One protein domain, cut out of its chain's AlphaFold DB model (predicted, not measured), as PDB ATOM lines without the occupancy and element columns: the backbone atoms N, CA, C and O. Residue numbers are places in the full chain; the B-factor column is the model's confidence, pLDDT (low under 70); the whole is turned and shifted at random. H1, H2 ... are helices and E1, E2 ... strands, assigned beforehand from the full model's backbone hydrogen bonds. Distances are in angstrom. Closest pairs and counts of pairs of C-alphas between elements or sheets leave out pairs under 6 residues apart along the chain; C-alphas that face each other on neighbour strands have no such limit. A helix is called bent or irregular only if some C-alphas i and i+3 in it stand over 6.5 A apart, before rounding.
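What this domain is: This is residues 4 to 176 of the 346 residues of the protein "Hypothetical protein" of Adineta steineri (UniProt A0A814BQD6). A parallel sheet of five strands makes the core, with H5 and the first arm of the long, bent H6 over one face and H1 and H4 over the other. H3 lies off the sheet, near H4, and residues 123 to 130 and 163 to 168 stick out beyond the two ends of the sheet. The printed part has 173 residues, with six named helices and five named strands running E1 H1 H2 E2 H3 H4 E3 H5 E4 H6 E5; the sheet's order is E3 E2 E1 E4 E5 and the class is mixed. The whole is compact, with a radius of gyration of the C-alphas of 17.2 A and spans of 55 by 41 by 28 A.

How they stand to each other: Start at E1, residues 4 to 7, an inner strand. H1, residues 12 to 20, is on the sheet, and its closest C-alphas to E1 are Gly 14 and Ile 6, 7.0 A apart. H2, residues 23 to 29, only grazes the sheet. Next, E2, residues 32 to 38, is parallel to E1, with N 34 and O 4 3.2 A apart. H3, residues 45 to 58, is not on the sheet; H4, residues 71 to 80, is on the same face as H1. E3, residues 84 to 88, is parallel to E2; look at N 86 and O 35, 2.9 A. H5, residues 90 to 104, is on the opposite face from H1; C-alphas 88 and 96 are its closest pair with E3, 5.8 A. E4, residues 111 to 114, is parallel to E1, with N 113 and O 5 at 2.8 A. H6, residues 129 to 163, was assigned as one helix by its hydrogen bonds but is bent, C-alphas 149 and 152 being 7.1 A apart. Its arm H6a, residues 129 to 149, touches H5 with residues 142 to 149 alone, the closest C-alphas being Leu 90 and Glu 142, 7.0 A. E5, residues 172 to 175, is parallel to E4, with N 174 and O 112 at 2.8 A. Every O i to N i+4 pair is within hydrogen-bond range in H1, H4 and H6b, residues 152 to 163, but 2 of 3 in H2, 8 of 10 in H3, 9 of 11 in H5 and 14 of 17 in H6a.

Where its parts are: Find C-alpha 4 at (-26.854, 127.862, 2.367), where E1 begins. E2 spans 18.9 A, H3 21.0 A and H5 20.4 A. H6a runs 27.9 A from C-alpha 129 at (-29.254, 134.560, -32.176); E5 ends at C-alpha 175, (-32.888, 133.255, -7.965).

The domain as a whole: The two C-alphas farthest apart, Ser 125 and Ser 165, are 56.5 A from each other. The printed part has no cut; the links H3 to H4 and E4 to H6 are long. Mean pLDDT of the printed part is 73.6, under 70 in residues 21 to 70 and 165 to 176.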
ATOM      1  N   ILE A   4     -26.663 126.973   3.509       87.62
ATOM      2  CA  ILE A   4     -26.854 127.862   2.367       87.62
ATOM      3  C   ILE A   4     -26.029 127.284   1.230       87.62
ATOM      4  O   ILE A   4     -24.884 126.896   1.461       87.62
ATOM      5  N   LEU A   5     -26.623 127.237   0.039       89.00
ATOM      6  CA  LEU A   5     -25.978 126.869  -1.209       89.00
ATOM      7  C   LEU A   5     -25.878 128.100  -2.117       89.00
ATOM      8  O   LEU A   5     -26.907 128.648  -2.502       89.00
ATOM      9  N   ILE A   6     -24.665 128.537  -2.468       88.94
ATOM     10  CA  ILE A   6     -24.427 129.750  -3.277       88.94
ATOM     11  C   ILE A   6     -23.736 129.409  -4.598       88.94
ATOM     12  O   ILE A   6     -22.537 129.145  -4.628       88.94
ATOM     13  N   MET A   7     -24.464 129.466  -5.709       88.62
ATOM     14  CA  MET A   7     -23.891 129.271  -7.041       88.62
ATOM     15  C   MET A   7     -23.208 130.523  -7.576       88.62
ATOM     16  O   MET A   7     -23.727 131.626  -7.429       88.62
ATOM     17  N   GLY A   8     -22.082 130.346  -8.269       87.44
ATOM     18  CA  GLY A   8     -21.313 131.468  -8.821       87.44
ATOM     19  C   GLY A   8     -20.592 132.275  -7.737       87.44
ATOM     20  O   GLY A   8     -20.423 133.484  -7.877       87.44
ATOM     21  N   ALA A   9     -20.196 131.615  -6.646       87.56
ATOM     22  CA  ALA A   9     -19.570 132.225  -5.474       87.56
ATOM     23  C   ALA A   9     -18.087 132.597  -5.654       87.56
ATOM     24  O   ALA A   9     -17.494 133.234  -4.795       87.56
ATOM     25  N   ASN A  10     -17.461 132.208  -6.761       83.81
ATOM     26  CA  ASN A  10     -16.028 132.401  -6.985       83.81
ATOM     27  C   ASN A  10     -15.657 133.791  -7.519       83.81
ATOM     28  O   ASN A  10     -14.515 133.975  -7.927       83.81
ATOM     29  N   ARG A  11     -16.597 134.744  -7.609       84.12
ATOM     30  CA  ARG A  11     -16.329 136.097  -8.122       84.12
ATOM     31  C   ARG A  11     -17.398 137.117  -7.727       84.12
ATOM     32  O   ARG A  11     -18.547 136.752  -7.485       84.12
ATOM     33  N   VAL A  12     -17.012 138.396  -7.763       88.00
ATOM     34  CA  VAL A  12     -17.882 139.589  -7.678       88.00
ATOM     35  C   VAL A  12     -18.942 139.441  -6.582       88.00
ATOM     36  O   VAL A  12     -18.581 139.287  -5.423       88.00
ATOM     37  N   LEU A  13     -20.232 139.445  -6.932       85.06
ATOM     38  CA  LEU A  13     -21.332 139.424  -5.978       85.06
ATOM     39  C   LEU A  13     -21.422 138.094  -5.240       85.06
ATOM     40  O   LEU A  13     -21.754 138.092  -4.070       85.06
ATOM     41  N   GLY A  14     -21.094 136.971  -5.877       85.75
ATOM     42  CA  GLY A  14     -21.151 135.673  -5.211       85.75
ATOM     43  C   GLY A  14     -20.075 135.553  -4.137       85.75
ATOM     44  O   GLY A  14     -20.361 135.103  -3.034       85.75
ATOM     45  N   LEU A  15     -18.865 136.029  -4.442       85.50
ATOM     46  CA  LEU A  15     -17.772 136.099  -3.472       85.50
ATOM     47  C   LEU A  15     -18.058 137.147  -2.397       85.50
ATOM     48  O   LEU A  15     -17.863 136.882  -1.221       85.50
ATOM     49  N   GLY A  16     -18.594 138.300  -2.800       85.81
ATOM     50  CA  GLY A  16     -19.075 139.336  -1.897       85.81
ATOM     51  C   GLY A  16     -20.141 138.804  -0.948       85.81
ATOM     52  O   GLY A  16     -20.033 139.043   0.234       85.81
ATOM     53  N   ILE A  17     -21.101 138.001  -1.414       83.56
ATOM     54  CA  ILE A  17     -22.087 137.325  -0.562       83.56
ATOM     55  C   ILE A  17     -21.382 136.364   0.397       83.56
ATOM     56  O   ILE A  17     -21.753 136.329   1.558       83.56
ATOM     57  N   VAL A  18     -20.367 135.609  -0.032       82.94
ATOM     58  CA  VAL A  18     -19.597 134.744   0.884       82.94
ATOM     59  C   VAL A  18     -18.832 135.557   1.943       82.94
ATOM     60  O   VAL A  18     -18.687 135.084   3.066       82.94
ATOM     61  N   ASN A  19     -18.373 136.761   1.601       81.88
ATOM     62  CA  ASN A  19     -17.589 137.632   2.482       81.88
ATOM     63  C   ASN A  19     -18.469 138.484   3.430       81.88
ATOM     64  O   ASN A  19     -18.151 138.636   4.604       81.88
ATOM     65  N   GLU A  20     -19.571 139.037   2.906       78.12
ATOM     66  CA  GLU A  20     -20.525 139.960   3.556       78.12
ATOM     67  C   GLU A  20     -21.640 139.251   4.304       78.12
ATOM     68  O   GLU A  20     -22.106 139.740   5.337       78.12
ATOM     69  N   LEU A  21     -22.095 138.085   3.820       66.88
ATOM     70  CA  LEU A  21     -22.701 137.177   4.773       66.88
ATOM     71  C   LEU A  21     -21.585 136.954   5.778       66.88
ATOM     72  O   LEU A  21     -20.572 136.346   5.450       66.88
ATOM     73  N   GLU A  22     -21.774 137.437   6.997       52.22
ATOM     74  CA  GLU A  22     -21.050 136.990   8.171       52.22
ATOM     75  C   GLU A  22     -21.322 135.482   8.374       52.22
ATOM     76  O   GLU A  22     -21.831 135.034   9.402       52.22
ATOM     77  N   LEU A  23     -20.958 134.649   7.395       50.38
ATOM     78  CA  LEU A  23     -20.716 133.228   7.521       50.38
ATOM     79  C   LEU A  23     -19.657 133.023   8.607       50.38
ATOM     80  O   LEU A  23     -19.674 132.010   9.273       50.38
ATOM     81  N   LEU A  24     -18.848 134.026   8.944       46.34
ATOM     82  CA  LEU A  24     -18.030 134.053  10.157       46.34
ATOM     83  C   LEU A  24     -18.798 133.957  11.483       46.34
ATOM     84  O   LEU A  24     -18.261 133.413  12.449       46.34
ATOM     85  N   HIS A  25     -20.031 134.462  11.562       50.50
ATOM     86  CA  HIS A  25     -20.876 134.362  12.757       50.50
ATOM     87  C   HIS A  25     -21.912 133.239  12.620       50.50
ATOM     88  O   HIS A  25     -22.147 132.491  13.571       50.50
ATOM     89  N   LEU A  26     -22.470 133.062  11.417       50.47
ATOM     90  CA  LEU A  26     -23.406 131.985  11.103       50.47
ATOM     91  C   LEU A  26     -22.720 130.618  11.025       50.47
ATOM     92  O   LEU A  26     -23.261 129.695  11.602       50.47
ATOM     93  N   ALA A  27     -21.535 130.458  10.425       46.94
ATOM     94  CA  ALA A  27     -20.792 129.186  10.412       46.94
ATOM     95  C   ALA A  27     -20.202 128.834  11.788       46.94
ATOM     96  O   ALA A  27     -20.095 127.662  12.136       46.94
ATOM     97  N   LYS A  28     -19.917 129.833  12.640       52.19
ATOM     98  CA  LYS A  28     -19.644 129.583  14.071       52.19
ATOM     99  C   LYS A  28     -20.858 129.004  14.809       52.19
ATOM    100  O   LYS A  28     -20.678 128.317  15.809       52.19
ATOM    101  N   GLN A  29     -22.081 129.268  14.339       53.22
ATOM    102  CA  GLN A  29     -23.333 128.756  14.917       53.22
ATOM    103  C   GLN A  29     -23.974 127.608  14.112       53.22
ATOM    104  O   GLN A  29     -24.918 126.967  14.585       53.22
ATOM    105  N   HIS A  30     -23.507 127.348  12.895       54.88
ATOM    106  CA  HIS A  30     -24.124 126.448  11.931       54.88
ATOM    107  C   HIS A  30     -23.044 125.638  11.226       54.88
ATOM    108  O   HIS A  30     -22.163 126.175  10.570       54.88
ATOM    109  N   SER A  31     -23.136 124.323  11.344       53.44
ATOM    110  CA  SER A  31     -22.071 123.399  10.970       53.44
ATOM    111  C   SER A  31     -21.822 123.248   9.464       53.44
ATOM    112  O   SER A  31     -20.807 122.663   9.112       53.44
ATOM    113  N   ASN A  32     -22.701 123.736   8.571       61.28
ATOM    114  CA  ASN A  32     -22.705 123.302   7.166       61.28
ATOM    115  C   ASN A  32     -22.985 124.438   6.164       61.28
ATOM    116  O   ASN A  32     -24.090 124.561   5.633       61.28
ATOM    117  N   VAL A  33     -21.976 125.255   5.856       62.09
ATOM    118  CA  VAL A  33     -22.024 126.166   4.698       62.09
ATOM    119  C   VAL A  33     -21.479 125.431   3.476       62.09
ATOM    120  O   VAL A  33     -20.356 124.920   3.519       62.09
ATOM    121  N   ILE A  34     -22.260 125.373   2.392       65.25
ATOM    122  CA  ILE A  34     -21.885 124.652   1.174       65.25
ATOM    123  C   ILE A  34     -21.816 125.636   0.009       65.25
ATOM    124  O   ILE A  34     -22.787 126.297  -0.339       65.25
ATOM    125  N   ILE A  35     -20.654 125.740  -0.616       64.31
ATOM    126  CA  ILE A  35     -20.396 126.723  -1.660       64.31
ATOM    127  C   ILE A  35     -20.137 125.988  -2.975       64.31
ATOM    128  O   ILE A  35     -19.031 125.486  -3.188       64.31
ATOM    129  N   PRO A  36     -21.128 125.881  -3.875       58.91
ATOM    130  CA  PRO A  36     -20.907 125.308  -5.181       58.91
ATOM    131  C   PRO A  36     -20.165 126.296  -6.080       58.91
ATOM    132  O   PRO A  36     -20.623 127.406  -6.364       58.91
ATOM    133  N   VAL A  37     -19.013 125.864  -6.572       60.75
ATOM    134  CA  VAL A  37     -18.207 126.633  -7.515       60.75
ATOM    135  C   VAL A  37     -18.526 126.149  -8.911       60.75
ATOM    136  O   VAL A  37     -18.209 125.015  -9.263       60.75
ATOM    137  N   GLN A  38     -19.148 127.014  -9.710       58.78
ATOM    138  CA  GLN A  38     -19.337 126.728 -11.122       58.78
ATOM    139  C   GLN A  38     -17.976 126.711 -11.823       58.78
ATOM    140  O   GLN A  38     -17.243 127.703 -11.823       58.78
ATOM    141  N   ILE A  39     -17.656 125.568 -12.416       51.41
ATOM    142  CA  ILE A  39     -16.475 125.355 -13.244       51.41
ATOM    143  C   ILE A  39     -16.848 125.753 -14.670       51.41
ATOM    144  O   ILE A  39     -17.645 125.075 -15.319       51.41
ATOM    145  N   ASP A  40     -16.287 126.858 -15.154       47.28
ATOM    146  CA  ASP A  40     -16.367 127.204 -16.571       47.28
ATOM    147  C   ASP A  40     -15.144 126.632 -17.289       47.28
ATOM    148  O   ASP A  40     -14.012 127.096 -17.138       47.28
ATOM    149  N   VAL A  41     -15.383 125.571 -18.052       43.16
ATOM    150  CA  VAL A  41     -14.342 124.735 -18.657       43.16
ATOM    151  C   VAL A  41     -13.661 125.410 -19.856       43.16
ATOM    152  O   VAL A  41     -12.662 124.884 -20.342       43.16
ATOM    153  N   ASN A  42     -14.149 126.577 -20.297       45.97
ATOM    154  CA  ASN A  42     -13.750 127.221 -21.554       45.97
ATOM    155  C   ASN A  42     -12.755 128.399 -21.396       45.97
ATOM    156  O   ASN A  42     -12.555 129.166 -22.337       45.97
ATOM    157  N   GLY A  43     -12.118 128.561 -20.228       41.34
ATOM    158  CA  GLY A  43     -11.207 129.676 -19.921       41.34
ATOM    159  C   GLY A  43      -9.763 129.573 -20.460       41.34
ATOM    160  O   GLY A  43      -9.172 128.501 -20.535       41.34
ATOM    161  N   ASP A  44      -9.198 130.747 -20.772       41.19
ATOM    162  CA  ASP A  44      -7.895 131.095 -21.380       41.19
ATOM    163  C   ASP A  44      -6.628 130.361 -20.849       41.19
ATOM    164  O   ASP A  44      -6.592 129.854 -19.726       41.19
ATOM    165  N   LYS A  45      -5.535 130.345 -21.636       41.41
ATOM    166  CA  LYS A  45      -4.280 129.575 -21.408       41.41
ATOM    167  C   LYS A  45      -3.522 129.909 -20.111       41.41
ATOM    168  O   LYS A  45      -2.646 129.144 -19.704       41.41
ATOM    169  N   SER A  46      -3.841 131.013 -19.436       40.56
ATOM    170  CA  SER A  46      -3.307 131.352 -18.106       40.56
ATOM    171  C   SER A  46      -3.829 130.436 -16.984       40.56
ATOM    172  O   SER A  46      -3.264 130.425 -15.889       40.56
ATOM    173  N   SER A  47      -4.849 129.617 -17.265       46.91
ATOM    174  CA  SER A  47      -5.488 128.666 -16.344       46.91
ATOM    175  C   SER A  47      -4.623 127.457 -15.942       46.91
ATOM    176  O   SER A  47      -4.834 126.861 -14.886       46.91
ATOM    177  N   TYR A  48      -3.595 127.105 -16.720       44.12
ATOM    178  CA  TYR A  48      -2.848 125.852 -16.523       44.12
ATOM    179  C   TYR A  48      -1.947 125.818 -15.277       44.12
ATOM    180  O   TYR A  48      -1.725 124.749 -14.713       44.12
ATOM    181  N   LYS A  49      -1.420 126.960 -14.812       43.78
ATOM    182  CA  LYS A  49      -0.479 126.976 -13.673       43.78
ATOM    183  C   LYS A  49      -1.182 126.770 -12.328       43.78
ATOM    184  O   LYS A  49      -0.678 126.031 -11.490       43.78
ATOM    185  N   ALA A  50      -2.343 127.388 -12.141       45.34
ATOM    186  CA  ALA A  50      -3.105 127.261 -10.904       45.34
ATOM    187  C   ALA A  50      -4.051 126.045 -10.903       45.34
ATOM    188  O   ALA A  50      -4.346 125.522  -9.832       45.34
ATOM    189  N   LYS A  51      -4.392 125.498 -12.083       50.91
ATOM    190  CA  LYS A  51      -4.887 124.120 -12.224       50.91
ATOM    191  C   LYS A  51      -3.931 123.122 -11.560       50.91
ATOM    192  O   LYS A  51      -4.344 122.399 -10.662       50.91
ATOM    193  N   ASN A  52      -2.647 123.154 -11.925       51.78
ATOM    194  CA  ASN A  52      -1.651 122.237 -11.363       51.78
ATOM    195  C   ASN A  52      -1.492 122.400  -9.839       51.78
ATOM    196  O   ASN A  52      -1.238 121.429  -9.136       51.78
ATOM    197  N   GLU A  53      -1.639 123.614  -9.299       50.62
ATOM    198  CA  GLU A  53      -1.549 123.845  -7.851       50.62
ATOM    199  C   GLU A  53      -2.789 123.347  -7.088       50.62
ATOM    200  O   GLU A  53      -2.655 122.793  -5.996       50.62
ATOM    201  N   ALA A  54      -3.982 123.489  -7.674       49.00
ATOM    202  CA  ALA A  54      -5.224 122.951  -7.123       49.00
ATOM    203  C   ALA A  54      -5.273 121.414  -7.204       49.00
ATOM    204  O   ALA A  54      -5.607 120.770  -6.213       49.00
ATOM    205  N   GLU A  55      -4.863 120.822  -8.331       52.62
ATOM    206  CA  GLU A  55      -4.745 119.363  -8.509       52.62
ATOM    207  C   GLU A  55      -3.752 118.756  -7.502       52.62
ATOM    208  O   GLU A  55      -4.047 117.737  -6.874       52.62
ATOM    209  N   ASN A  56      -2.630 119.437  -7.240       55.78
ATOM    210  CA  ASN A  56      -1.664 119.024  -6.218       55.78
ATOM    211  C   ASN A  56      -2.211 119.108  -4.780       55.78
ATOM    212  O   ASN A  56      -1.775 118.344  -3.920       55.78
ATOM    213  N   LYS A  57      -3.142 120.032  -4.495       49.84
ATOM    214  CA  LYS A  57      -3.732 120.228  -3.156       49.84
ATOM    215  C   LYS A  57      -4.975 119.360  -2.904       49.84
ATOM    216  O   LYS A  57      -5.246 119.047  -1.748       49.84
ATOM    217  N   LEU A  58      -5.719 118.984  -3.948       44.72
ATOM    218  CA  LEU A  58      -7.019 118.297  -3.850       44.72
ATOM    219  C   LEU A  58      -7.008 116.837  -4.341       44.72
ATOM    220  O   LEU A  58      -7.982 116.122  -4.122       44.72
ATOM    221  N   GLY A  59      -5.909 116.371  -4.940       40.75
ATOM    222  CA  GLY A  59      -5.808 115.029  -5.512       40.75
ATOM    223  C   GLY A  59      -6.346 114.973  -6.946       40.75
ATOM    224  O   GLY A  59      -7.335 115.611  -7.290       40.75
ATOM    225  N   ASN A  60      -5.671 114.190  -7.791       43.22
ATOM    226  CA  ASN A  60      -5.784 114.150  -9.261       43.22
ATOM    227  C   ASN A  60      -7.144 113.717  -9.867       43.22
ATOM    228  O   ASN A  60      -7.180 113.304 -11.025       43.22
ATOM    229  N   SER A  61      -8.260 113.756  -9.139       39.94
ATOM    230  CA  SER A  61      -9.515 113.105  -9.553       39.94
ATOM    231  C   SER A  61     -10.728 114.025  -9.711       39.94
ATOM    232  O   SER A  61     -11.837 113.533  -9.879       39.94
ATOM    233  N   CYS A  62     -10.567 115.348  -9.699       38.47
ATOM    234  CA  CYS A  62     -11.669 116.258 -10.022       38.47
ATOM    235  C   CYS A  62     -11.201 117.357 -10.981       38.47
ATOM    236  O   CYS A  62     -10.461 118.261 -10.608       38.47
ATOM    237  N   GLY A  63     -11.621 117.255 -12.248       41.06
ATOM    238  CA  GLY A  63     -11.293 118.207 -13.310       41.06
ATOM    239  C   GLY A  63     -11.694 119.634 -12.939       41.06
ATOM    240  O   GLY A  63     -12.866 119.995 -13.009       41.06
ATOM    241  N   LEU A  64     -10.708 120.438 -12.540       45.91
ATOM    242  CA  LEU A  64     -10.892 121.790 -12.020       45.91
ATOM    243  C   LEU A  64     -10.427 122.823 -13.058       45.91
ATOM    244  O   LEU A  64      -9.303 123.316 -13.016       45.91
ATOM    245  N   ASN A  65     -11.313 123.189 -13.985       44.25
ATOM    246  CA  ASN A  65     -11.199 124.441 -14.746       44.25
ATOM    247  C   ASN A  65     -11.979 125.552 -14.017       44.25
ATOM    248  O   ASN A  65     -12.928 126.127 -14.540       44.25
ATOM    249  N   CYS A  66     -11.654 125.815 -12.749       42.88
ATOM    250  CA  CYS A  66     -12.208 126.985 -12.070       42.88
ATOM    251  C   CYS A  66     -11.606 128.241 -12.711       42.88
ATOM    252  O   CYS A  66     -10.399 128.313 -12.908       42.88
ATOM    253  N   LEU A  67     -12.420 129.243 -13.044       46.22
ATOM    254  CA  LEU A  67     -11.929 130.548 -13.490       46.22
ATOM    255  C   LEU A  67     -11.129 131.202 -12.349       46.22
ATOM    256  O   LEU A  67     -11.642 131.449 -11.258       46.22
ATOM    257  N   LEU A  68      -9.843 131.420 -12.616       51.69
ATOM    258  CA  LEU A  68      -8.751 131.433 -11.638       51.69
ATOM    259  C   LEU A  68      -8.381 132.795 -11.036       51.69
ATOM    260  O   LEU A  68      -7.315 132.907 -10.440       51.69
ATOM    261  N   SER A  69      -9.216 133.830 -11.137       51.53
ATOM    262  CA  SER A  69      -8.850 135.108 -10.509       51.53
ATOM    263  C   SER A  69      -9.119 135.132  -9.000       51.53
ATOM    264  O   SER A  69      -8.321 135.708  -8.273       51.53
ATOM    265  N   ASN A  70     -10.178 134.468  -8.507       62.75
ATOM    266  CA  ASN A  70     -10.549 134.543  -7.082       62.75
ATOM    267  C   ASN A  70     -10.891 133.179  -6.454       62.75
ATOM    268  O   ASN A  70     -11.369 133.111  -5.325       62.75
ATOM    269  N   ALA A  71     -10.630 132.068  -7.154       70.56
ATOM    270  CA  ALA A  71     -10.823 130.740  -6.571       70.56
ATOM    271  C   ALA A  71      -9.951 130.550  -5.315       70.56
ATOM    272  O   ALA A  71     -10.426 129.978  -4.343       70.56
ATOM    273  N   GLY A  72      -8.717 131.074  -5.314       78.81
ATOM    274  CA  GLY A  72      -7.821 131.032  -4.152       78.81
ATOM    275  C   GLY A  72      -8.409 131.724  -2.924       78.81
ATOM    276  O   GLY A  72      -8.472 131.112  -1.866       78.81
ATOM    277  N   GLU A  73      -8.942 132.935  -3.096       83.00
ATOM    278  CA  GLU A  73      -9.624 133.676  -2.027       83.00
ATOM    279  C   GLU A  73     -10.822 132.892  -1.479       83.00
ATOM    280  O   GLU A  73     -10.992 132.774  -0.270       83.00
ATOM    281  N   LEU A  74     -11.609 132.261  -2.358       82.56
ATOM    282  CA  LEU A  74     -12.713 131.414  -1.920       82.56
ATOM    283  C   LEU A  74     -12.238 130.176  -1.139       82.56
ATOM    284  O   LEU A  74     -12.889 129.787  -0.174       82.56
ATOM    285  N   PHE A  75     -11.123 129.554  -1.535       83.06
ATOM    286  CA  PHE A  75     -10.527 128.437  -0.791       83.06
ATOM    287  C   PHE A  75     -10.003 128.873   0.575       83.06
ATOM    288  O   PHE A  75     -10.194 128.143   1.550       83.06
ATOM    289  N   ASP A  76      -9.368 130.041   0.652       85.06
ATOM    290  CA  ASP A  76      -8.864 130.596   1.905       85.06
ATOM    291  C   ASP A  76     -10.026 130.900   2.863       85.06
ATOM    292  O   ASP A  76     -10.011 130.417   3.996       85.06
ATOM    293  N   LEU A  77     -11.092 131.549   2.374       81.88
ATOM    294  CA  LEU A  77     -12.330 131.782   3.131       81.88
ATOM    295  C   LEU A  77     -12.999 130.470   3.557       81.88
ATOM    296  O   LEU A  77     -13.409 130.305   4.708       81.88
ATOM    297  N   ALA A  78     -13.090 129.494   2.652       82.50
ATOM    298  CA  ALA A  78     -13.687 128.203   2.972       82.50
ATOM    299  C   ALA A  78     -12.894 127.465   4.058       82.50
ATOM    300  O   ALA A  78     -13.486 126.887   4.971       82.50
ATOM    301  N   LYS A  79     -11.559 127.527   4.006       83.75
ATOM    302  CA  LYS A  79     -10.682 126.950   5.026       83.75
ATOM    303  C   LYS A  79     -10.812 127.679   6.362       83.75
ATOM    304  O   LYS A  79     -10.884 127.020   7.397       83.75
ATOM    305  N   GLU A  80     -10.854 129.007   6.344       83.38
ATOM    306  CA  GLU A  80     -11.008 129.830   7.545       83.38
ATOM    307  C   GLU A  80     -12.348 129.569   8.251       83.38
ATOM    308  O   GLU A  80     -12.418 129.560   9.481       83.38
ATOM    309  N   HIS A  81     -13.411 129.303   7.487       77.38
ATOM    310  CA  HIS A  81     -14.774 129.165   8.016       77.38
ATOM    311  C   HIS A  81     -15.306 127.732   8.021       77.38
ATOM    312  O   HIS A  81     -16.488 127.524   8.283       77.38
ATOM    313  N   SER A  82     -14.455 126.736   7.746       81.44
ATOM    314  CA  SER A  82     -14.862 125.327   7.611       81.44
ATOM    315  C   SER A  82     -16.021 125.114   6.618       81.44
ATOM    316  O   SER A  82     -16.820 124.189   6.770       81.44
ATOM    317  N   ALA A  83     -16.128 125.967   5.595       83.12
ATOM    318  CA  ALA A  83     -17.112 125.804   4.536       83.12
ATOM    319  C   ALA A  83     -16.665 124.702   3.567       83.12
ATOM    320  O   ALA A  83     -15.475 124.498   3.320       83.12
ATOM    321  N   THR A  84     -17.630 123.994   2.984       83.94
ATOM    322  CA  THR A  84     -17.342 122.982   1.965       83.94
ATOM    323  C   THR A  84     -17.510 123.582   0.580       83.94
ATOM    324  O   THR A  84     -18.582 124.080   0.248       83.94
ATOM    325  N   ILE A  85     -16.475 123.486  -0.248       84.75
ATOM    326  CA  ILE A  85     -16.564 123.823  -1.668       84.75
ATOM    327  C   ILE A  85     -17.022 122.586  -2.441       84.75
ATOM    328  O   ILE A  85     -16.393 121.533  -2.351       84.75
ATOM    329  N   VAL A  86     -18.103 122.724  -3.211       83.50
ATOM    330  CA  VAL A  86     -18.615 121.668  -4.095       83.50
ATOM    331  C   VAL A  86     -18.325 122.063  -5.542       83.50
ATOM    332  O   VAL A  86     -18.816 123.088  -6.009       83.50
ATOM    333  N   PRO A  87     -17.527 121.294  -6.289       80.81
ATOM    334  CA  PRO A  87     -17.339 121.564  -7.704       80.81
ATOM    335  C   PRO A  87     -18.668 121.352  -8.448       80.81
ATOM    336  O   PRO A  87     -19.295 120.299  -8.328       80.81
ATOM    337  N   PHE A  88     -19.110 122.355  -9.207       80.19
ATOM    338  CA  PHE A  88     -20.385 122.344  -9.916       80.19
ATOM    339  C   PHE A  88     -20.178 122.545 -11.418       80.19
ATOM    340  O   PHE A  88     -19.545 123.501 -11.862       80.19
ATOM    341  N   GLN A  89     -20.787 121.677 -12.215       79.31
ATOM    342  CA  GLN A  89     -20.919 121.846 -13.657       79.31
ATOM    343  C   GLN A  89     -22.317 121.380 -14.050       79.31
ATOM    344  O   GLN A  89     -22.789 120.378 -13.515       79.31
ATOM    345  N   LEU A  90     -22.973 122.071 -14.986       70.44
ATOM    346  CA  LEU A  90     -24.352 121.752 -15.364       70.44
ATOM    347  C   LEU A  90     -24.519 120.293 -15.814       70.44
ATOM    348  O   LEU A  90     -25.444 119.620 -15.369       70.44
ATOM    349  N   GLY A  91     -23.597 119.787 -16.639       77.62
ATOM    350  CA  GLY A  91     -23.597 118.386 -17.077       77.62
ATOM    351  C   GLY A  91     -23.419 117.372 -15.939       77.62
ATOM    352  O   GLY A  91     -23.718 116.201 -16.120       77.62
ATOM    353  N   CYS A  92     -22.986 117.821 -14.757       81.88
ATOM    354  CA  CYS A  92     -22.714 117.014 -13.565       81.88
ATOM    355  C   CYS A  92     -23.607 117.397 -12.373       81.88
ATOM    356  O   CYS A  92     -23.252 117.110 -11.229       81.88
ATOM    357  N   ILE A  93     -24.739 118.067 -12.604       83.94
ATOM    358  CA  ILE A  93     -25.564 118.633 -11.527       83.94
ATOM    359  C   ILE A  93     -26.030 117.586 -10.506       83.94
ATOM    360  O   ILE A  93     -26.006 117.860  -9.310       83.94
ATOM    361  N   GLN A  94     -26.326 116.360 -10.947       85.94
ATOM    362  CA  GLN A  94     -26.710 115.263 -10.058       85.94
ATOM    363  C   GLN A  94     -25.592 114.903  -9.068       85.94
ATOM    364  O   GLN A  94     -25.840 114.769  -7.876       85.94
ATOM    365  N   LYS A  95     -24.334 114.852  -9.533       86.06
ATOM    366  CA  LYS A  95     -23.171 114.613  -8.662       86.06
ATOM    367  C   LYS A  95     -22.968 115.745  -7.656       86.06
ATOM    368  O   LYS A  95     -22.456 115.512  -6.564       86.06
ATOM    369  N   ALA A  96     -23.295 116.982  -8.038       86.50
ATOM    370  CA  ALA A  96     -23.227 118.112  -7.119       86.50
ATOM    371  C   ALA A  96     -24.300 117.990  -6.031       86.50
ATOM    372  O   ALA A  96     -24.011 118.262  -4.871       86.50
ATOM    373  N   VAL A  97     -25.500 117.528  -6.383       89.12
ATOM    374  CA  VAL A  97     -26.597 117.290  -5.432       89.12
ATOM    375  C   VAL A  97     -26.238 116.173  -4.466       89.12
ATOM    376  O   VAL A  97     -26.297 116.402  -3.266       89.12
ATOM    377  N   GLU A  98     -25.731 115.041  -4.957       89.50
ATOM    378  CA  GLU A  98     -25.250 113.939  -4.110       89.50
ATOM    379  C   GLU A  98     -24.165 114.403  -3.124       89.50
ATOM    380  O   GLU A  98     -24.173 114.038  -1.949       89.50
ATOM    381  N   GLN A  99     -23.229 115.247  -3.572       87.94
ATOM    382  CA  GLN A  99     -22.211 115.824  -2.688       87.94
ATOM    383  C   GLN A  99     -22.813 116.779  -1.657       87.94
ATOM    384  O   GLN A  99     -22.379 116.783  -0.506       87.94
ATOM    385  N   VAL A 100     -23.793 117.594  -2.051       90.00
ATOM    386  CA  VAL A 100     -24.504 118.487  -1.132       90.00
ATOM    387  C   VAL A 100     -25.269 117.661  -0.095       90.00
ATOM    388  O   VAL A 100     -25.099 117.916   1.091       90.00
ATOM    389  N   GLU A 101     -26.004 116.628  -0.504       90.31
ATOM    390  CA  GLU A 101     -26.726 115.687   0.367       90.31
ATOM    391  C   GLU A 101     -25.800 115.008   1.380       90.31
ATOM    392  O   GLU A 101     -26.029 115.078   2.588       90.31
ATOM    393  N   GLN A 102     -24.690 114.429   0.913       89.19
ATOM    394  CA  GLN A 102     -23.697 113.788   1.782       89.19
ATOM    395  C   GLN A 102     -23.109 114.750   2.821       89.19
ATOM    396  O   GLN A 102     -22.711 114.336   3.908       89.19
ATOM    397  N   ARG A 103     -23.017 116.043   2.497       87.12
ATOM    398  CA  ARG A 103     -22.476 117.066   3.404       87.12
ATOM    399  C   ARG A 103     -23.516 117.592   4.370       87.12
ATOM    400  O   ARG A 103     -23.212 117.826   5.540       87.12
ATOM    401  N   LEU A 104     -24.734 117.752   3.882       86.12
ATOM    402  CA  LEU A 104     -25.891 118.106   4.676       86.12
ATOM    403  C   LEU A 104     -26.175 117.038   5.750       86.12
ATOM    404  O   LEU A 104     -26.471 117.407   6.892       86.12
ATOM    405  N   ASN A 105     -25.929 115.753   5.459       82.12
ATOM    406  CA  ASN A 105     -26.260 114.626   6.342       82.12
ATOM    407  C   ASN A 105     -27.742 114.711   6.766       82.12
ATOM    408  O   ASN A 105     -28.607 114.857   5.918       82.12
ATOM    409  N   GLU A 106     -28.038 114.691   8.070       78.81
ATOM    410  CA  GLU A 106     -29.393 114.866   8.627       78.81
ATOM    411  C   GLU A 106     -29.872 116.335   8.656       78.81
ATOM    412  O   GLU A 106     -30.876 116.657   9.297       78.81
ATOM    413  N   ASN A 107     -29.124 117.268   8.059       80.25
ATOM    414  CA  ASN A 107     -29.523 118.673   7.993       80.25
ATOM    415  C   ASN A 107     -30.162 118.976   6.647       80.25
ATOM    416  O   ASN A 107     -29.671 118.549   5.620       80.25
ATOM    417  N   ASP A 108     -31.180 119.822   6.636       86.75
ATOM    418  CA  ASP A 108     -31.839 120.177   5.382       86.75
ATOM    419  C   ASP A 108     -31.163 121.367   4.696       86.75
ATOM    420  O   ASP A 108     -30.506 122.173   5.366       86.75
ATOM    421  N   LEU A 109     -31.373 121.547   3.386       90.38
ATOM    422  CA  LEU A 109     -30.959 122.757   2.669       90.38
ATOM    423  C   LEU A 109     -31.915 123.916   2.998       90.38
ATOM    424  O   LEU A 109     -33.086 123.877   2.638       90.38
ATOM    425  N   HIS A 110     -31.441 124.978   3.662       89.00
ATOM    426  CA  HIS A 110     -32.338 126.076   4.061       89.00
ATOM    427  C   HIS A 110     -32.509 127.125   2.965       89.00
ATOM    428  O   HIS A 110     -33.562 127.767   2.869       89.00
ATOM    429  N   CYS A 111     -31.450 127.349   2.189       88.88
ATOM    430  CA  CYS A 111     -31.405 128.423   1.217       88.88
ATOM    431  C   CYS A 111     -30.567 128.060  -0.003       88.88
ATOM    432  O   CYS A 111     -29.445 127.577   0.123       88.88
ATOM    433  N   LEU A 112     -31.121 128.349  -1.178       90.69
ATOM    434  CA  LEU A 112     -30.449 128.260  -2.466       90.69
ATOM    435  C   LEU A 112     -30.330 129.669  -3.050       90.69
ATOM    436  O   LEU A 112     -31.341 130.346  -3.238       90.69
ATOM    437  N   ILE A 113     -29.105 130.092  -3.346       89.12
ATOM    438  CA  ILE A 113     -28.778 131.360  -3.994       89.12
ATOM    439  C   ILE A 113     -28.179 131.054  -5.363       89.12
ATOM    440  O   ILE A 113     -27.064 130.542  -5.468       89.12
ATOM    441  N   ILE A 114     -28.905 131.398  -6.425       90.44
ATOM    442  CA  ILE A 114     -28.428 131.263  -7.803       90.44
ATOM    443  C   ILE A 114     -27.911 132.620  -8.275       90.44
ATOM    444  O   ILE A 114     -28.687 133.468  -8.718       90.44
ATOM    445  N   ASN A 115     -26.598 132.819  -8.147       87.69
ATOM    446  CA  ASN A 115     -25.887 134.029  -8.574       87.69
ATOM    447  C   ASN A 115     -25.012 133.797  -9.828       87.69
ATOM    448  O   ASN A 115     -24.337 134.700 -10.316       87.69
ATOM    449  N   ALA A 116     -25.023 132.584 -10.376       83.62
ATOM    450  CA  ALA A 116     -24.381 132.283 -11.645       83.62
ATOM    451  C   ALA A 116     -25.067 133.044 -12.795       83.62
ATOM    452  O   ALA A 116     -26.189 132.716 -13.170       83.62
ATOM    453  N   ASP A 117     -24.385 134.049 -13.346       84.94
ATOM    454  CA  ASP A 117     -24.839 134.814 -14.510       84.94
ATOM    455  C   ASP A 117     -23.664 135.061 -15.474       84.94
ATOM    456  O   ASP A 117     -22.500 135.207 -15.059       84.94
ATOM    457  N   ILE A 118     -23.979 135.089 -16.768       84.38
ATOM    458  CA  ILE A 118     -23.118 135.574 -17.842       84.38
ATOM    459  C   ILE A 118     -23.769 136.809 -18.464       84.38
ATOM    460  O   ILE A 118     -24.880 136.760 -18.984       84.38
ATOM    461  N   THR A 119     -23.038 137.922 -18.471       83.38
ATOM    462  CA  THR A 119     -23.445 139.139 -19.178       83.38
ATOM    463  C   THR A 119     -22.553 139.349 -20.393       83.38
ATOM    464  O   THR A 119     -21.327 139.390 -20.276       83.38
ATOM    465  N   THR A 120     -23.164 139.522 -21.562       82.69
ATOM    466  CA  THR A 120     -22.470 139.866 -22.804       82.69
ATOM    467  C   THR A 120     -22.575 141.373 -23.059       82.69
ATOM    468  O   THR A 120     -23.630 141.983 -22.891       82.69
ATOM    469  N   LYS A 121     -21.466 142.020 -23.443       84.25
ATOM    470  CA  LYS A 121     -21.443 143.457 -23.784       84.25
ATOM    471  C   LYS A 121     -21.795 143.658 -25.255       84.25
ATOM    472  O   LYS A 121     -20.948 144.065 -26.051       84.25
ATOM    473  N   LEU A 122     -23.029 143.336 -25.624       82.38
ATOM    474  CA  LEU A 122     -23.487 143.422 -27.008       82.38
ATOM    475  C   LEU A 122     -24.412 144.611 -27.213       82.38
ATOM    476  O   LEU A 122     -25.221 144.961 -26.359       82.38
ATOM    477  N   ARG A 123     -24.269 145.254 -28.373       85.56
ATOM    478  CA  ARG A 123     -25.182 146.307 -28.822       85.56
ATOM    479  C   ARG A 123     -26.324 145.668 -29.597       85.56
ATOM    480  O   ARG A 123     -26.081 144.751 -30.376       85.56
ATOM    481  N   PHE A 124     -27.530 146.224 -29.475       85.62
ATOM    482  CA  PHE A 124     -28.701 145.777 -30.240       85.62
ATOM    483  C   PHE A 124     -28.457 145.704 -31.752       85.62
ATOM    484  O   PHE A 124     -28.993 144.822 -32.408       85.62
ATOM    485  N   SER A 125     -27.613 146.580 -32.305       91.75
ATOM    486  CA  SER A 125     -27.293 146.583 -33.738       91.75
ATOM    487  C   SER A 125     -26.535 145.340 -34.215       91.75
ATOM    488  O   SER A 125     -26.528 145.062 -35.409       91.75
ATOM    489  N   ASN A 126     -25.867 144.624 -33.303       91.19
ATOM    490  CA  ASN A 126     -24.927 143.554 -33.637       91.19
ATOM    491  C   ASN A 126     -25.247 142.239 -32.914       91.19
ATOM    492  O   ASN A 126     -24.467 141.299 -33.031       91.19
ATOM    493  N   ILE A 127     -26.339 142.174 -32.145       92.62
ATOM    494  CA  ILE A 127     -26.705 140.962 -31.416       92.62
ATOM    495  C   ILE A 127     -27.228 139.914 -32.397       92.62
ATOM    496  O   ILE A 127     -28.148 140.171 -33.176       92.62
ATOM    497  N   ILE A 128     -26.639 138.723 -32.366       92.31
ATOM    498  CA  ILE A 128     -27.123 137.588 -33.152       92.31
ATOM    499  C   ILE A 128     -27.825 136.568 -32.256       92.31
ATOM    500  O   ILE A 128     -27.728 136.582 -31.030       92.31
ATOM    501  N   ARG A 129     -28.556 135.642 -32.884       92.12
ATOM    502  CA  ARG A 129     -29.254 134.560 -32.176       92.12
ATOM    503  C   ARG A 129     -28.321 133.773 -31.256       92.12
ATOM    504  O   ARG A 129     -28.732 133.420 -30.156       92.12
ATOM    505  N   THR A 130     -27.103 133.489 -31.714       92.25
ATOM    506  CA  THR A 130     -26.107 132.745 -30.939       92.25
ATOM    507  C   THR A 130     -25.804 133.460 -29.629       92.25
ATOM    508  O   THR A 130     -25.962 132.856 -28.576       92.25
ATOM    509  N   ASP A 131     -25.538 134.763 -29.677       90.44
ATOM    510  CA  ASP A 131     -25.266 135.575 -28.492       90.44
ATOM    511  C   ASP A 131     -26.424 135.592 -27.481       90.44
ATOM    512  O   ASP A 131     -26.231 135.482 -26.264       90.44
ATOM    513  N   MET A 132     -27.657 135.732 -27.989       89.44
ATOM    514  CA  MET A 132     -28.856 135.695 -27.149       89.44
ATOM    515  C   MET A 132     -28.972 134.348 -26.445       89.44
ATOM    516  O   MET A 132     -29.261 134.309 -25.252       89.44
ATOM    517  N   MET A 133     -28.719 133.247 -27.157       91.12
ATOM    518  CA  MET A 133     -28.777 131.901 -26.586       91.12
ATOM    519  C   MET A 133     -27.631 131.623 -25.611       91.12
ATOM    520  O   MET A 133     -27.871 130.988 -24.586       91.12
ATOM    521  N   GLU A 134     -26.427 132.132 -25.877       87.75
ATOM    522  CA  GLU A 134     -25.271 132.050 -24.972       87.75
ATOM    523  C   GLU A 134     -25.520 132.765 -23.642       87.75
ATOM    524  O   GLU A 134     -25.006 132.341 -22.613       87.75
ATOM    525  N   THR A 135     -26.358 133.804 -23.639       88.25
ATOM    526  CA  THR A 135     -26.771 134.516 -22.420       88.25
ATOM    527  C   THR A 135     -28.013 133.876 -21.781       88.25
ATOM    528  O   THR A 135     -28.089 133.703 -20.565       88.25
ATOM    529  N   TYR A 136     -29.008 133.499 -22.589       89.00
ATOM    530  CA  TYR A 136     -30.287 132.957 -22.121       89.00
ATOM    531  C   TYR A 136     -30.137 131.577 -21.478       89.00
ATOM    532  O   TYR A 136     -30.739 131.313 -20.434       89.00
ATOM    533  N   ARG A 137     -29.323 130.697 -22.075       88.62
ATOM    534  CA  ARG A 137     -29.117 129.333 -21.578       88.62
ATOM    535  C   ARG A 137     -28.613 129.330 -20.125       88.62
ATOM    536  O   ARG A 137     -29.363 128.821 -19.291       88.62
ATOM    537  N   PRO A 138     -27.453 129.918 -19.777       85.12
ATOM    538  CA  PRO A 138     -26.955 129.914 -18.400       85.12
ATOM    539  C   PRO A 138     -27.850 130.700 -17.436       85.12
ATOM    540  O   PRO A 138     -28.148 130.237 -16.339       85.12
ATOM    541  N   ASN A 139     -28.366 131.858 -17.852       87.94
ATOM    542  CA  ASN A 139     -29.069 132.746 -16.924       87.94
ATOM    543  C   ASN A 139     -30.497 132.296 -16.599       87.94
ATOM    544  O   ASN A 139     -31.031 132.668 -15.550       87.94
ATOM    545  N   VAL A 140     -31.132 131.548 -17.507       88.31
ATOM    546  CA  VAL A 140     -32.542 131.147 -17.398       88.31
ATOM    547  C   VAL A 140     -32.675 129.633 -17.328       88.31
ATOM    548  O   VAL A 140     -33.161 129.118 -16.325       88.31
ATOM    549  N   ILE A 141     -32.238 128.915 -18.367       88.88
ATOM    550  CA  ILE A 141     -32.452 127.462 -18.465       88.88
ATOM    551  C   ILE A 141     -31.651 126.728 -17.386       88.88
ATOM    552  O   ILE A 141     -32.188 125.862 -16.700       88.88
ATOM    553  N   GLU A 142     -30.375 127.067 -17.221       86.19
ATOM    554  CA  GLU A 142     -29.497 126.408 -16.250       86.19
ATOM    555  C   GLU A 142     -29.908 126.738 -14.810       86.19
ATOM    556  O   GLU A 142     -30.063 125.826 -14.001       86.19
ATOM    557  N   SER A 143     -30.206 128.007 -14.517       87.12
ATOM    558  CA  SER A 143     -30.780 128.436 -13.232       87.12
ATOM    559  C   SER A 143     -32.077 127.700 -12.878       87.12
ATOM    560  O   SER A 143     -32.291 127.309 -11.727       87.12
ATOM    561  N   TRP A 144     -32.955 127.487 -13.862       89.31
ATOM    562  CA  TRP A 144     -34.189 126.736 -13.657       89.31
ATOM    563  C   TRP A 144     -33.913 125.261 -13.346       89.31
ATOM    564  O   TRP A 144     -34.415 124.764 -12.341       89.31
ATOM    565  N   LYS A 145     -33.042 124.596 -14.119       89.00
ATOM    566  CA  LYS A 145     -32.639 123.201 -13.867       89.00
ATOM    567  C   LYS A 145     -32.005 123.006 -12.492       89.00
ATOM    568  O   LYS A 145     -32.291 122.029 -11.816       89.00
ATOM    569  N   VAL A 146     -31.156 123.937 -12.060       87.88
ATOM    570  CA  VAL A 146     -30.612 123.926 -10.694       87.88
ATOM    571  C   VAL A 146     -31.744 123.949  -9.681       87.88
ATOM    572  O   VAL A 146     -31.755 123.140  -8.760       87.88
ATOM    573  N   THR A 147     -32.684 124.879  -9.847       90.56
ATOM    574  CA  THR A 147     -33.805 125.018  -8.916       90.56
ATOM    575  C   THR A 147     -34.615 123.730  -8.847       90.56
ATOM    576  O   THR A 147     -34.902 123.269  -7.751       90.56
ATOM    577  N   GLU A 148     -34.942 123.140  -9.999       90.69
ATOM    578  CA  GLU A 148     -35.682 121.881 -10.101       90.69
ATOM    579  C   GLU A 148     -34.972 120.739  -9.364       90.69
ATOM    580  O   GLU A 148     -35.593 120.027  -8.583       90.69
ATOM    581  N   ILE A 149     -33.659 120.602  -9.552       91.00
ATOM    582  CA  ILE A 149     -32.903 119.475  -8.997       91.00
ATOM    583  C   ILE A 149     -32.629 119.645  -7.495       91.00
ATOM    584  O   ILE A 149     -32.616 118.663  -6.760       91.00
ATOM    585  N   PHE A 150     -32.456 120.877  -7.008       90.31
ATOM    586  CA  PHE A 150     -32.301 121.157  -5.574       90.31
ATOM    587  C   PHE A 150     -33.636 121.305  -4.827       90.31
ATOM    588  O   PHE A 150     -33.632 121.428  -3.598       90.31
ATOM    589  N   LEU A 151     -34.774 121.292  -5.532       91.62
ATOM    590  CA  LEU A 151     -36.102 121.445  -4.936       91.62
ATOM    591  C   LEU A 151     -36.413 120.384  -3.864       91.62
ATOM    592  O   LEU A 151     -36.860 120.797  -2.793       91.62
ATOM    593  N   PRO A 152     -36.120 119.079  -4.055       92.44
ATOM    594  CA  PRO A 152     -36.402 118.065  -3.036       92.44
ATOM    595  C   PRO A 152     -35.761 118.373  -1.674       92.44
ATOM    596  O   PRO A 152     -36.421 118.257  -0.646       92.44
ATOM    597  N   LEU A 153     -34.520 118.876  -1.655       90.00
ATOM    598  CA  LEU A 153     -33.816 119.236  -0.412       90.00
ATOM    599  C   LEU A 153     -34.430 120.447   0.300       90.00
ATOM    600  O   LEU A 153     -34.380 120.557   1.526       90.00
ATOM    601  N   LEU A 154     -35.006 121.374  -0.467       89.75
ATOM    602  CA  LEU A 154     -35.704 122.546   0.064       89.75
ATOM    603  C   LEU A 154     -37.109 122.185   0.573       89.75
ATOM    604  O   LEU A 154     -37.588 122.788   1.540       89.75
ATOM    605  N   GLU A 155     -37.773 121.225  -0.074       89.62
ATOM    606  CA  GLU A 155     -39.072 120.688   0.344       89.62
ATOM    607  C   GLU A 155     -38.950 119.860   1.624       89.62
ATOM    608  O   GLU A 155     -39.755 120.045   2.539       89.62
ATOM    609  N   GLU A 156     -37.913 119.027   1.739       88.19
ATOM    610  CA  GLU A 156     -37.618 118.267   2.958       88.19
ATOM    611  C   GLU A 156     -37.432 119.200   4.165       88.19
ATOM    612  O   GLU A 156     -38.083 119.023   5.199       88.19
ATOM    613  N   TYR A 157     -36.677 120.294   3.992       86.56
ATOM    614  CA  TYR A 157     -36.562 121.336   5.017       86.56
ATOM    615  C   TYR A 157     -37.924 121.915   5.415       86.56
ATOM    616  O   TYR A 157     -38.235 122.068   6.601       86.56
ATOM    617  N   ALA A 158     -38.756 122.258   4.428       83.88
ATOM    618  CA  ALA A 158     -40.071 122.835   4.678       83.88
ATOM    619  C   ALA A 158     -40.988 121.857   5.438       83.88
ATOM    620  O   ALA A 158     -41.709 122.278   6.349       83.88
ATOM    621  N   LEU A 159     -40.926 120.563   5.118       84.69
ATOM    622  CA  LEU A 159     -41.659 119.508   5.821       84.69
ATOM    623  C   LEU A 159     -41.178 119.354   7.271       84.69
ATOM    624  O   LEU A 159     -42.002 119.337   8.192       84.69
ATOM    625  N   HIS A 160     -39.865 119.331   7.511       84.94
ATOM    626  CA  HIS A 160     -39.309 119.271   8.866       84.94
ATOM    627  C   HIS A 160     -39.698 120.483   9.721       84.94
ATOM    628  O   HIS A 160     -39.957 120.349  10.923       84.94
ATOM    629  N   LEU A 161     -39.800 121.670   9.120       81.88
ATOM    630  CA  LEU A 161     -40.288 122.865   9.811       81.88
ATOM    631  C   LEU A 161     -41.757 122.753  10.226       81.88
ATOM    632  O   LEU A 161     -42.101 123.148  11.346       81.88
ATOM    633  N   GLN A 162     -42.605 122.190   9.360       80.44
ATOM    634  CA  GLN A 162     -44.015 121.953   9.675       80.44
ATOM    635  C   GLN A 162     -44.167 120.979  10.847       80.44
ATOM    636  O   GLN A 162     -44.898 121.268  11.795       80.44
ATOM    637  N   GLN A 163     -43.426 119.868  10.834       84.31
ATOM    638  CA  GLN A 163     -43.480 118.859  11.898       84.31
ATOM    639  C   GLN A 163     -43.014 119.407  13.255       84.31
ATOM    640  O   GLN A 163     -43.574 119.065  14.296       84.31
ATOM    641  N   ARG A 164     -42.018 120.302  13.261       78.25
ATOM    642  CA  ARG A 164     -41.465 120.882  14.495       78.25
ATOM    643  C   ARG A 164     -42.309 122.016  15.093       78.25
ATOM    644  O   ARG A 164     -41.931 122.551  16.132       78.25
ATOM    645  N   SER A 165     -43.439 122.393  14.481       67.19
ATOM    646  CA  SER A 165     -44.291 123.514  14.936       67.19
ATOM    647  C   SER A 165     -43.525 124.841  15.110       67.19
ATOM    648  O   SER A 165     -43.892 125.691  15.928       67.19
ATOM    649  N   ILE A 166     -42.438 125.034  14.354       59.53
ATOM    650  CA  ILE A 166     -41.590 126.224  14.470       59.53
ATOM    651  C   ILE A 166     -42.247 127.360  13.684       59.53
ATOM    652  O   ILE A 166     -42.210 127.397  12.459       59.53
ATOM    653  N   LYS A 167     -42.821 128.328  14.403       55.44
ATOM    654  CA  LYS A 167     -43.604 129.445  13.839       55.44
ATOM    655  C   LYS A 167     -42.798 130.493  13.046       55.44
ATOM    656  O   LYS A 167     -43.383 131.475  12.606       55.44
ATOM    657  N   GLN A 168     -41.474 130.357  12.909       52.00
ATOM    658  CA  GLN A 168     -40.603 131.470  12.480       52.00
ATOM    659  C   GLN A 168     -39.535 131.147  11.425       52.00
ATOM    660  O   GLN A 168     -38.760 132.032  11.079       52.00
ATOM    661  N   SER A 169     -39.462 129.929  10.891       50.81
ATOM    662  CA  SER A 169     -38.449 129.596   9.877       50.81
ATOM    663  C   SER A 169     -39.125 129.251   8.552       50.81
ATOM    664  O   SER A 169     -40.024 128.420   8.532       50.81
ATOM    665  N   SER A 170     -38.711 129.894   7.460       57.97
ATOM    666  CA  SER A 170     -39.142 129.586   6.089       57.97
ATOM    667  C   SER A 170     -37.951 129.101   5.268       57.97
ATOM    668  O   SER A 170     -36.849 129.630   5.421       57.97
ATOM    669  N   SER A 171     -38.161 128.129   4.379       55.47
ATOM    670  CA  SER A 171     -37.231 127.860   3.277       55.47
ATOM    671  C   SER A 171     -37.271 129.035   2.293       55.47
ATOM    672  O   SER A 171     -38.305 129.697   2.139       55.47
ATOM    673  N   THR A 172     -36.141 129.396   1.684       67.62
ATOM    674  CA  THR A 172     -36.107 130.543   0.758       67.62
ATOM    675  C   THR A 172     -35.160 130.298  -0.404       67.62
ATOM    676  O   THR A 172     -33.980 130.010  -0.214       67.62
ATOM    677  N   ILE A 173     -35.689 130.459  -1.615       61.84
ATOM    678  CA  ILE A 173     -34.926 130.408  -2.858       61.84
ATOM    679  C   ILE A 173     -34.711 131.842  -3.337       61.84
ATOM    680  O   ILE A 173     -35.675 132.571  -3.591       61.84
ATOM    681  N   TYR A 174     -33.449 132.229  -3.493       65.62
ATOM    682  CA  TYR A 174     -33.057 133.462  -4.163       65.62
ATOM    683  C   TYR A 174     -32.541 133.103  -5.551       65.62
ATOM    684  O   TYR A 174     -31.462 132.535  -5.703       65.62
ATOM    685  N   THR A 175     -33.321 133.430  -6.577       56.00
ATOM    686  CA  THR A 175     -32.888 133.255  -7.965       56.00
ATOM    687  C   THR A 175     -32.499 134.598  -8.564       56.00
ATOM    688  O   THR A 175     -33.187 135.595  -8.342       56.00
ATOM    689  N   ASN A 176     -31.418 134.604  -9.348       53.28
ATOM    690  CA  ASN A 176     -31.097 135.663 -10.299       53.28
ATOM    691  C   ASN A 176     -30.999 137.059  -9.654       53.28
ATOM    692  O   ASN A 176     -31.773 137.968  -9.967       53.28
TER     693      ASN A 176